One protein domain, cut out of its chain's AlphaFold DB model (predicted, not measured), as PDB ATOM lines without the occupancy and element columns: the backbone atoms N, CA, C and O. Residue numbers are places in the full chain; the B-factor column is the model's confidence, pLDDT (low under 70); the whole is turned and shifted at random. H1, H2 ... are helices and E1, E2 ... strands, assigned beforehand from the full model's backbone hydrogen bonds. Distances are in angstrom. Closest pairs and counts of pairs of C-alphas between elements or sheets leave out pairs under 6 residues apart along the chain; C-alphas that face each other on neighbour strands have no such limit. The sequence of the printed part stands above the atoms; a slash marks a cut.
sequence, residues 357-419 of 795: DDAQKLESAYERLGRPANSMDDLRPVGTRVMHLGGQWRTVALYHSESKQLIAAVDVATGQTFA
ATOM      1  N   ASP A 357      87.799 107.966 101.739       90.56
ATOM      2  CA  ASP A 357      87.566 107.137 102.923       90.56
ATOM      3  C   ASP A 357      88.391 105.831 102.886       90.56
ATOM      4  O   ASP A 357      89.083 105.520 101.912       90.56
ATOM      5  N   ASP A 358      88.382 105.078 103.985       87.31
ATOM      6  CA  ASP A 358      89.217 103.879 104.119       87.31
ATOM      7  C   ASP A 358      88.704 102.678 103.308       87.31
ATOM      8  O   ASP A 358      89.506 101.819 102.938       87.31
ATOM      9  N   ALA A 359      87.411 102.638 102.963       88.50
ATOM     10  CA  ALA A 359      86.847 101.607 102.096       88.50
ATOM     11  C   ALA A 359      87.239 101.851 100.630       88.50
ATOM     12  O   ALA A 359      87.649 100.924  99.936       88.50
ATOM     13  N   GLN A 360      87.213 103.109 100.183       92.31
ATOM     14  CA  GLN A 360      87.699 103.521  98.864       92.31
ATOM     15  C   GLN A 360      89.195 103.228  98.688       92.31
ATOM     16  O   GLN A 360      89.614 102.767  97.623       92.31
ATOM     17  N   LYS A 361      90.004 103.450  99.733       93.31
ATOM     18  CA  LYS A 361      91.431 103.091  99.722       93.31
ATOM     19  C   LYS A 361      91.621 101.574  99.642       93.31
ATOM     20  O   LYS A 361      92.367 101.105  98.787       93.31
ATOM     21  N   LEU A 362      90.918 100.812 100.481       90.38
ATOM     22  CA  LEU A 362      91.006  99.350 100.509       90.38
ATOM     23  C   LEU A 362      90.603  98.715  99.166       90.38
ATOM     24  O   LEU A 362      91.323  97.851  98.673       90.38
ATOM     25  N   GLU A 363      89.520  99.184  98.540       91.25
ATOM     26  CA  GLU A 363      89.087  98.722  97.211       91.25
ATOM     27  C   GLU A 363      90.127  99.059  96.131       91.25
ATOM     28  O   GLU A 363      90.467  98.216  95.302       91.25
ATOM     29  N   SER A 364      90.716 100.260  96.180       92.44
ATOM     30  CA  SER A 364      91.762 100.668  95.231       92.44
ATOM     31  C   SER A 364      93.016  99.783  95.341       92.44
ATOM     32  O   SER A 364      93.597  99.397  94.324       92.44
ATOM     33  N   ALA A 365      93.405  99.394  96.561       90.62
ATOM     34  CA  ALA A 365      94.473  98.425  96.801       90.62
ATOM     35  C   ALA A 365      94.106  97.008  96.323       90.62
ATOM     36  O   ALA A 365      94.924  96.338  95.689       90.62
ATOM     37  N   TYR A 366      92.876  96.568  96.591       90.62
ATOM     38  CA  TYR A 366      92.358  95.249  96.227       90.62
ATOM     39  C   TYR A 366      92.305  95.041  94.711       90.62
ATOM     40  O   TYR A 366      92.822  94.040  94.207       90.62
ATOM     41  N   GLU A 367      91.797  96.022  93.964       89.38
ATOM     42  CA  GLU A 367      91.804  95.994  92.500       89.38
ATOM     43  C   GLU A 367      93.224  96.081  91.930       89.38
ATOM     44  O   GLU A 367      93.586  95.309  91.038       89.38
ATOM     45  N   ARG A 368      94.084  96.959  92.474       90.81
ATOM     46  CA  ARG A 368      95.469  97.112  91.992       90.81
ATOM     47  C   ARG A 368      96.288  95.825  92.113       90.81
ATOM     48  O   ARG A 368      97.161  95.588  91.273       90.81
ATOM     49  N   LEU A 369      96.014  95.015  93.134       87.56
ATOM     50  CA  LEU A 369      96.662  93.727  93.391       87.56
ATOM     51  C   LEU A 369      95.973  92.551  92.678       87.56
ATOM     52  O   LEU A 369      96.333  91.395  92.905       87.56
ATOM     53  N   GLY A 370      95.007  92.816  91.793       85.62
ATOM     54  CA  GLY A 370      94.299  91.778  91.049       85.62
ATOM     55  C   GLY A 370      93.501  90.857  91.969       85.62
ATOM     56  O   GLY A 370      93.620  89.637  91.850       85.62
ATOM     57  N   ARG A 371      92.753  91.448  92.912       84.94
ATOM     58  CA  ARG A 371      91.784  90.790  93.807       84.94
ATOM     59  C   ARG A 371      92.349  89.552  94.533       84.94
ATOM     60  O   ARG A 371      91.860  88.436  94.329       84.94
ATOM     61  N   PRO A 372      93.405  89.710  95.355       77.25
ATOM     62  CA  PRO A 372      94.071  88.588  96.017       77.25
ATOM     63  C   PRO A 372      93.102  87.768  96.880       77.25
ATOM     64  O   PRO A 372      92.197  88.308  97.510       77.25
ATOM     65  N   ALA A 373      93.253  86.441  96.833       72.75
ATOM     66  CA  ALA A 373      92.374  85.447  97.465       72.75
ATOM     67  C   ALA A 373      90.852  85.586  97.188       72.75
ATOM     68  O   ALA A 373      90.059  84.862  97.787       72.75
ATOM     69  N   ASN A 374      90.427  86.480  96.285       68.81
ATOM     70  CA  ASN A 374      89.049  86.968  96.158       68.81
ATOM     71  C   ASN A 374      88.416  87.472  97.485       68.81
ATOM     72  O   ASN A 374      87.189  87.466  97.609       68.81
ATOM     73  N   SER A 375      89.219  87.920  98.461       80.75
ATOM     74  CA  SER A 375      88.735  88.548  99.702       80.75
ATOM     75  C   SER A 375      89.584  89.756 100.095       80.75
ATOM     76  O   SER A 375      90.808  89.732  99.994       80.75
ATOM     77  N   MET A 376      88.931  90.795 100.621       81.88
ATOM     78  CA  MET A 376      89.600  91.959 101.209       81.88
ATOM     79  C   MET A 376      90.390  91.618 102.484       81.88
ATOM     80  O   MET A 376      91.316  92.351 102.823       81.88
ATOM     81  N   ASP A 377      90.074  90.508 103.166       83.25
ATOM     82  CA  ASP A 377      90.738  90.087 104.416       83.25
ATOM     83  C   ASP A 377      92.237  89.777 104.246       83.25
ATOM     84  O   ASP A 377      92.986  89.763 105.227       83.25
ATOM     85  N   ASP A 378      92.670  89.531 103.006       82.50
ATOM     86  CA  ASP A 378      94.068  89.328 102.617       82.50
ATOM     87  C   ASP A 378      94.925  90.603 102.762       82.50
ATOM     88  O   ASP A 378      96.146  90.518 102.914       82.50
ATOM     89  N   LEU A 379      94.291  91.783 102.732       86.31
ATOM     90  CA  LEU A 379      94.965  93.076 102.785       86.31
ATOM     91  C   LEU A 379      95.101  93.590 104.219       86.31
ATOM     92  O   LEU A 379      94.154  94.081 104.835       86.31
ATOM     93  N   ARG A 380      96.330  93.572 104.735       85.00
ATOM     94  CA  ARG A 380      96.673  94.190 106.021       85.00
ATOM     95  C   ARG A 380      97.073  95.654 105.834       85.00
ATOM     96  O   ARG A 380      98.018  95.911 105.086       85.00
ATOM     97  N   PRO A 381      96.437  96.623 106.517       84.69
ATOM     98  CA  PRO A 381      96.913  98.002 106.515       84.69
ATOM     99  C   PRO A 381      98.265  98.088 107.237       84.69
ATOM    100  O   PRO A 381      98.389  97.722 108.404       84.69
ATOM    101  N   VAL A 382      99.283  98.587 106.537       82.94
ATOM    102  CA  VAL A 382     100.655  98.784 107.047       82.94
ATOM    103  C   VAL A 382     100.819 100.180 107.666       82.94
ATOM    104  O   VAL A 382     101.673 100.394 108.526       82.94
ATOM    105  N   GLY A 383      99.985 101.136 107.246       84.88
ATOM    106  CA  GLY A 383      99.945 102.510 107.751       84.88
ATOM    107  C   GLY A 383     100.023 103.550 106.633       84.88
ATOM    108  O   GLY A 383      99.958 103.221 105.450       84.88
ATOM    109  N   THR A 384     100.168 104.819 107.009       89.38
ATOM    110  CA  THR A 384     100.293 105.937 106.061       89.38
ATOM    111  C   THR A 384     101.734 106.449 106.016       89.38
ATOM    112  O   THR A 384     102.401 106.549 107.052       89.38
ATOM    113  N   ARG A 385     102.221 106.783 104.817       88.56
ATOM    114  CA  ARG A 385     103.564 107.333 104.563       88.56
ATOM    115  C   ARG A 385     103.502 108.498 103.581       88.56
ATOM    116  O   ARG A 385     102.637 108.526 102.711       88.56
ATOM    117  N   VAL A 386     104.445 109.431 103.686       90.50
ATOM    118  CA  VAL A 386     104.755 110.378 102.607       90.50
ATOM    119  C   VAL A 386     105.887 109.771 101.782       90.50
ATOM    120  O   VAL A 386     106.986 109.579 102.299       90.50
ATOM    121  N   MET A 387     105.614 109.434 100.522       86.75
ATOM    122  CA  MET A 387     106.524 108.702  99.633       86.75
ATOM    123  C   MET A 387     106.692 109.429  98.297       86.75
ATOM    124  O   MET A 387     105.771 110.094  97.821       86.75
ATOM    125  N   HIS A 388     107.857 109.277  97.666       85.19
ATOM    126  CA  HIS A 388     108.102 109.769  96.312       85.19
ATOM    127  C   HIS A 388     107.780 108.667  95.291       85.19
ATOM    128  O   HIS A 388     108.564 107.739  95.100       85.19
ATOM    129  N   LEU A 389     106.603 108.742  94.663       85.12
ATOM    130  CA  LEU A 389     106.054 107.717  93.767       85.12
ATOM    131  C   LEU A 389     105.614 108.344  92.439       85.12
ATOM    132  O   LEU A 389     104.955 109.385  92.407       85.12
ATOM    133  N   GLY A 390     106.004 107.721  91.323       78.94
ATOM    134  CA  GLY A 390     105.709 108.237  89.980       78.94
ATOM    135  C   GLY A 390     106.337 109.609  89.680       78.94
ATOM    136  O   GLY A 390     105.765 110.380  88.917       78.94
ATOM    137  N   GLY A 391     107.475 109.937  90.305       79.31
ATOM    138  CA  GLY A 391     108.153 111.232  90.140       79.31
ATOM    139  C   GLY A 391     107.531 112.393  90.927       79.31
ATOM    140  O   GLY A 391     107.807 113.550  90.618       79.31
ATOM    141  N   GLN A 392     106.661 112.108  91.902       84.94
ATOM    142  CA  GLN A 392     106.009 113.114  92.741       84.94
ATOM    143  C   GLN A 392     105.937 112.656  94.199       84.94
ATOM    144  O   GLN A 392     105.782 111.470  94.484       84.94
ATOM    145  N   TRP A 393     106.001 113.604  95.134       88.25
ATOM    146  CA  TRP A 393     105.686 113.332  96.536       88.25
ATOM    147  C   TRP A 393     104.179 113.173  96.721       88.25
ATOM    148  O   TRP A 393     103.403 113.979  96.211       88.25
ATOM    149  N   ARG A 394     103.778 112.136  97.456       91.31
ATOM    150  CA  ARG A 394     102.383 111.768  97.715       91.31
ATOM    151  C   ARG A 394     102.245 111.259  99.140       91.31
ATOM    152  O   ARG A 394     103.156 110.607  99.650       91.31
ATOM    153  N   THR A 395     101.097 111.499  99.760       93.69
ATOM    154  CA  THR A 395     100.704 110.754 100.962       93.69
ATOM    155  C   THR A 395      99.973 109.499 100.509       93.69
ATOM    156  O   THR A 395      99.010 109.588  99.746       93.69
ATOM    157  N   VAL A 396     100.428 108.331 100.954       93.50
ATOM    158  CA  VAL A 396      99.869 107.037 100.555       93.50
ATOM    159  C   VAL A 396      99.476 106.184 101.754       93.50
ATOM    160  O   VAL A 396     100.202 106.112 102.746       93.50
ATOM    161  N   ALA A 397      98.328 105.519 101.645       92.88
ATOM    162  CA  ALA A 397      97.931 104.425 102.521       92.88
ATOM    163  C   ALA A 397      98.510 103.113 101.974       92.88
ATOM    164  O   ALA A 397      98.301 102.781 100.806       92.88
ATOM    165  N   LEU A 398      99.261 102.395 102.807       91.12
ATOM    166  CA  LEU A 398      99.937 101.152 102.449       91.12
ATOM    167  C   LEU A 398      99.131  99.936 102.912       91.12
ATOM    168  O   LEU A 398      98.754  99.848 104.083       91.12
ATOM    169  N   TYR A 399      98.949  98.971 102.013       91.69
ATOM    170  CA  TYR A 399      98.297  97.687 102.263       91.69
ATOM    171  C   TYR A 399      99.215  96.551 101.805       91.69
ATOM    172  O   TYR A 399      99.743  96.600 100.696       91.69
ATOM    173  N   HIS A 400      99.404  95.530 102.639       86.00
ATOM    174  CA  HIS A 400     100.175  94.329 102.318       86.00
ATOM    175  C   HIS A 400      99.237  93.148 102.065       86.00
ATOM    176  O   HIS A 400      98.411  92.839 102.922       86.00
ATOM    177  N   SER A 401      99.397  92.475 100.926       84.94
ATOM    178  CA  SER A 401      98.702  91.224 100.602       84.94
ATOM    179  C   SER A 401      99.449  90.034 101.197       84.94
ATOM    180  O   SER A 401     100.600  89.787 100.834       84.94
ATOM    181  N   GLU A 402      98.811  89.276 102.090       72.81
ATOM    182  CA  GLU A 402      99.414  88.067 102.668       72.81
ATOM    183  C   GLU A 402      99.623  86.964 101.616       72.81
ATOM    184  O   GLU A 402     100.690  86.348 101.598       72.81
ATOM    185  N   SER A 403      98.673  86.742 100.701       73.88
ATOM    186  CA  SER A 403      98.773  85.688  99.678       73.88
ATOM    187  C   SER A 403      99.685  86.032  98.500       73.88
ATOM    188  O   SER A 403     100.403  85.150  98.029       73.88
ATOM    189  N   LYS A 404      99.697  87.284  98.017       73.75
ATOM    190  CA  LYS A 404     100.583  87.703  96.911       73.75
ATOM    191  C   LYS A 404     101.932  88.242  97.387       73.75
ATOM    192  O   LYS A 404     102.847  88.334  96.576       73.75
ATOM    193  N   GLN A 405     102.079  88.563  98.676       75.19
ATOM    194  CA  GLN A 405     103.310  89.104  99.274       75.19
ATOM    195  C   GLN A 405     103.781  90.397  98.581       75.19
ATOM    196  O   GLN A 405     104.970  90.605  98.344       75.19
ATOM    197  N   LEU A 406     102.817  91.256  98.238       81.88
ATOM    198  CA  LEU A 406     102.996  92.548  97.570       81.88
ATOM    199  C   LEU A 406     102.498  93.682  98.475       81.88
ATOM    200  O   LEU A 406     101.597  93.477  99.289       81.88
ATOM    201  N   ILE A 407     103.033  94.890  98.286       85.00
ATOM    202  CA  ILE A 407     102.467  96.119  98.854       85.00
ATOM    203  C   ILE A 407     101.742  96.894  97.757       85.00
ATOM    204  O   ILE A 407     102.298  97.114  96.683       85.00
ATOM    205  N   ALA A 408     100.531  97.357  98.064       92.00
ATOM    206  CA  ALA A 408      99.855  98.429  97.347       92.00
ATOM    207  C   ALA A 408      99.923  99.736  98.146       92.00
ATOM    208  O   ALA A 408      99.721  99.746  99.361       92.00
ATOM    209  N   ALA A 409     100.168 100.842  97.452       92.50
ATOM    210  CA  ALA A 409     100.209 102.189  97.995       92.50
ATOM    211  C   ALA A 409      99.187 103.069  97.285       92.50
ATOM    212  O   ALA A 409      99.361 103.406  96.114       92.50
ATOM    213  N   VAL A 410      98.129 103.431  98.001       94.19
ATOM    214  CA  VAL A 410      97.010 104.222  97.486       94.19
ATOM    215  C   VAL A 410      97.229 105.682  97.848       94.19
ATOM    216  O   VAL A 410      97.251 106.024  99.029       94.19
ATOM    217  N   ASP A 411      97.368 106.552  96.851       93.94
ATOM    218  CA  ASP A 411      97.371 108.003  97.041       93.94
ATOM    219  C   ASP A 411      96.055 108.459  97.689       93.94
ATOM    220  O   ASP A 411      94.973 108.293  97.120       93.94
ATOM    221  N   VAL A 412      96.138 109.029  98.894       92.75
ATOM    222  CA  VAL A 412      94.954 109.336  99.717       92.75
ATOM    223  C   VAL A 412      94.103 110.486  99.165       92.75
ATOM    224  O   VAL A 412      92.961 110.655  99.595       92.75
ATOM    225  N   ALA A 413      94.642 111.280  98.235       88.94
ATOM    226  CA  ALA A 413      93.968 112.423  97.624       88.94
ATOM    227  C   ALA A 413      93.408 112.117  96.223       88.94
ATOM    228  O   ALA A 413      92.494 112.811  95.773       88.94
ATOM    229  N   THR A 414      93.947 111.107  95.526       89.50
ATOM    230  CA  THR A 414      93.585 110.804  94.125       89.50
ATOM    231  C   THR A 414      93.140 109.364  93.859       89.50
ATOM    232  O   THR A 414      92.589 109.101  92.793       89.50
ATOM    233  N   GLY A 415      93.392 108.420  94.770       88.81
ATOM    234  CA  GLY A 415      93.142 106.987  94.562       88.81
ATOM    235  C   GLY A 415      94.127 106.305  93.610       88.81
ATOM    236  O   GLY A 415      94.053 105.093  93.402       88.81
ATOM    237  N   GLN A 416      95.083 107.052  93.043       91.81
ATOM    238  CA  GLN A 416      96.131 106.480  92.209       91.81
ATOM    239  C   GLN A 416      96.932 105.470  93.034       91.81
ATOM    240  O   GLN A 416      97.572 105.831  94.022       91.81
ATOM    241  N   THR A 417      96.877 104.201  92.629       92.00
ATOM    242  CA  THR A 417      97.459 103.105  93.404       92.00
ATOM    243  C   THR A 417      98.649 102.496  92.683       92.00
ATOM    244  O   THR A 417      98.548 102.070  91.532       92.00
ATOM    245  N   PHE A 418      99.768 102.434  93.392       91.69
ATOM    246  CA  PHE A 418     101.003 101.795  92.958       91.69
ATOM    247  C   PHE A 418     101.110 100.422  93.626       91.69
ATOM    248  O   PHE A 418     100.660 100.283  94.760       91.69
ATOM    249  N   ALA A 419     101.704  99.419  92.981       88.94
ATOM    250  CA  ALA A 419     101.989  98.144  93.645       88.94
ATOM    251  C   ALA A 419     103.359  97.580  93.279       88.94
ATOM    252  O   ALA A 419     103.697  97.495  92.103       88.94
TER     253      ALA A 419
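Overview. This is residues 357 to 419 of the 795 residues of an uncharacterized protein of Elusimicrobia bacterium (UniProt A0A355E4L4). One helix, H1, packs across one face of a strongly twisted four-stranded sheet whose other face is bare; the long E1-E2 hairpin bends sharply. The printed part has 63 residues, with H1, E1, E2, E3 and E4 in chain order. The sheet, E1 - E2 - E3 - E4, is a meander, each strand the antiparallel neighbour of the one before. Mixed in class and two-layered, it is compact: radius of gyration of the C-alphas 10.7 A, spans 31 by 22 by 18 A.

Arrangement. H1, residues 358 to 368, has every O i to N i+4 pair within hydrogen-bond range. It is on the sheet of E1 (379 to 389), E2 (392 to 401), E3 (407 to 411) and E4 (417 to 419), at a height of 8.0 A. Its closest C-alphas to E3 are Ala 365 and Ala 408, 5.4 A. Within hydrogen-bond range are N 387 and O 394, 2.9 A, in hairpin E1-E2; N 399 and O 408, 2.9 A, in E2-E3; N 409 and O 418, 2.8 A, in E3-E4.

Along the chain. H1, 15.2 A, begins at C-alpha 358 (89.217, 103.879, 104.119). E1, 20.5 A, bends by 93 degrees at residue 386; E2, 24.4 A, by 72 degrees at 395. E3 follows, and E4 ends at C-alpha 419 (101.989, 98.144, 93.645).

Size, cuts and confidence. The farthest C-alphas, Asn 374 and Gly 391, are 31.5 A apart. The printed part has no cut and no long link; pLDDT is under 70 at residue 374.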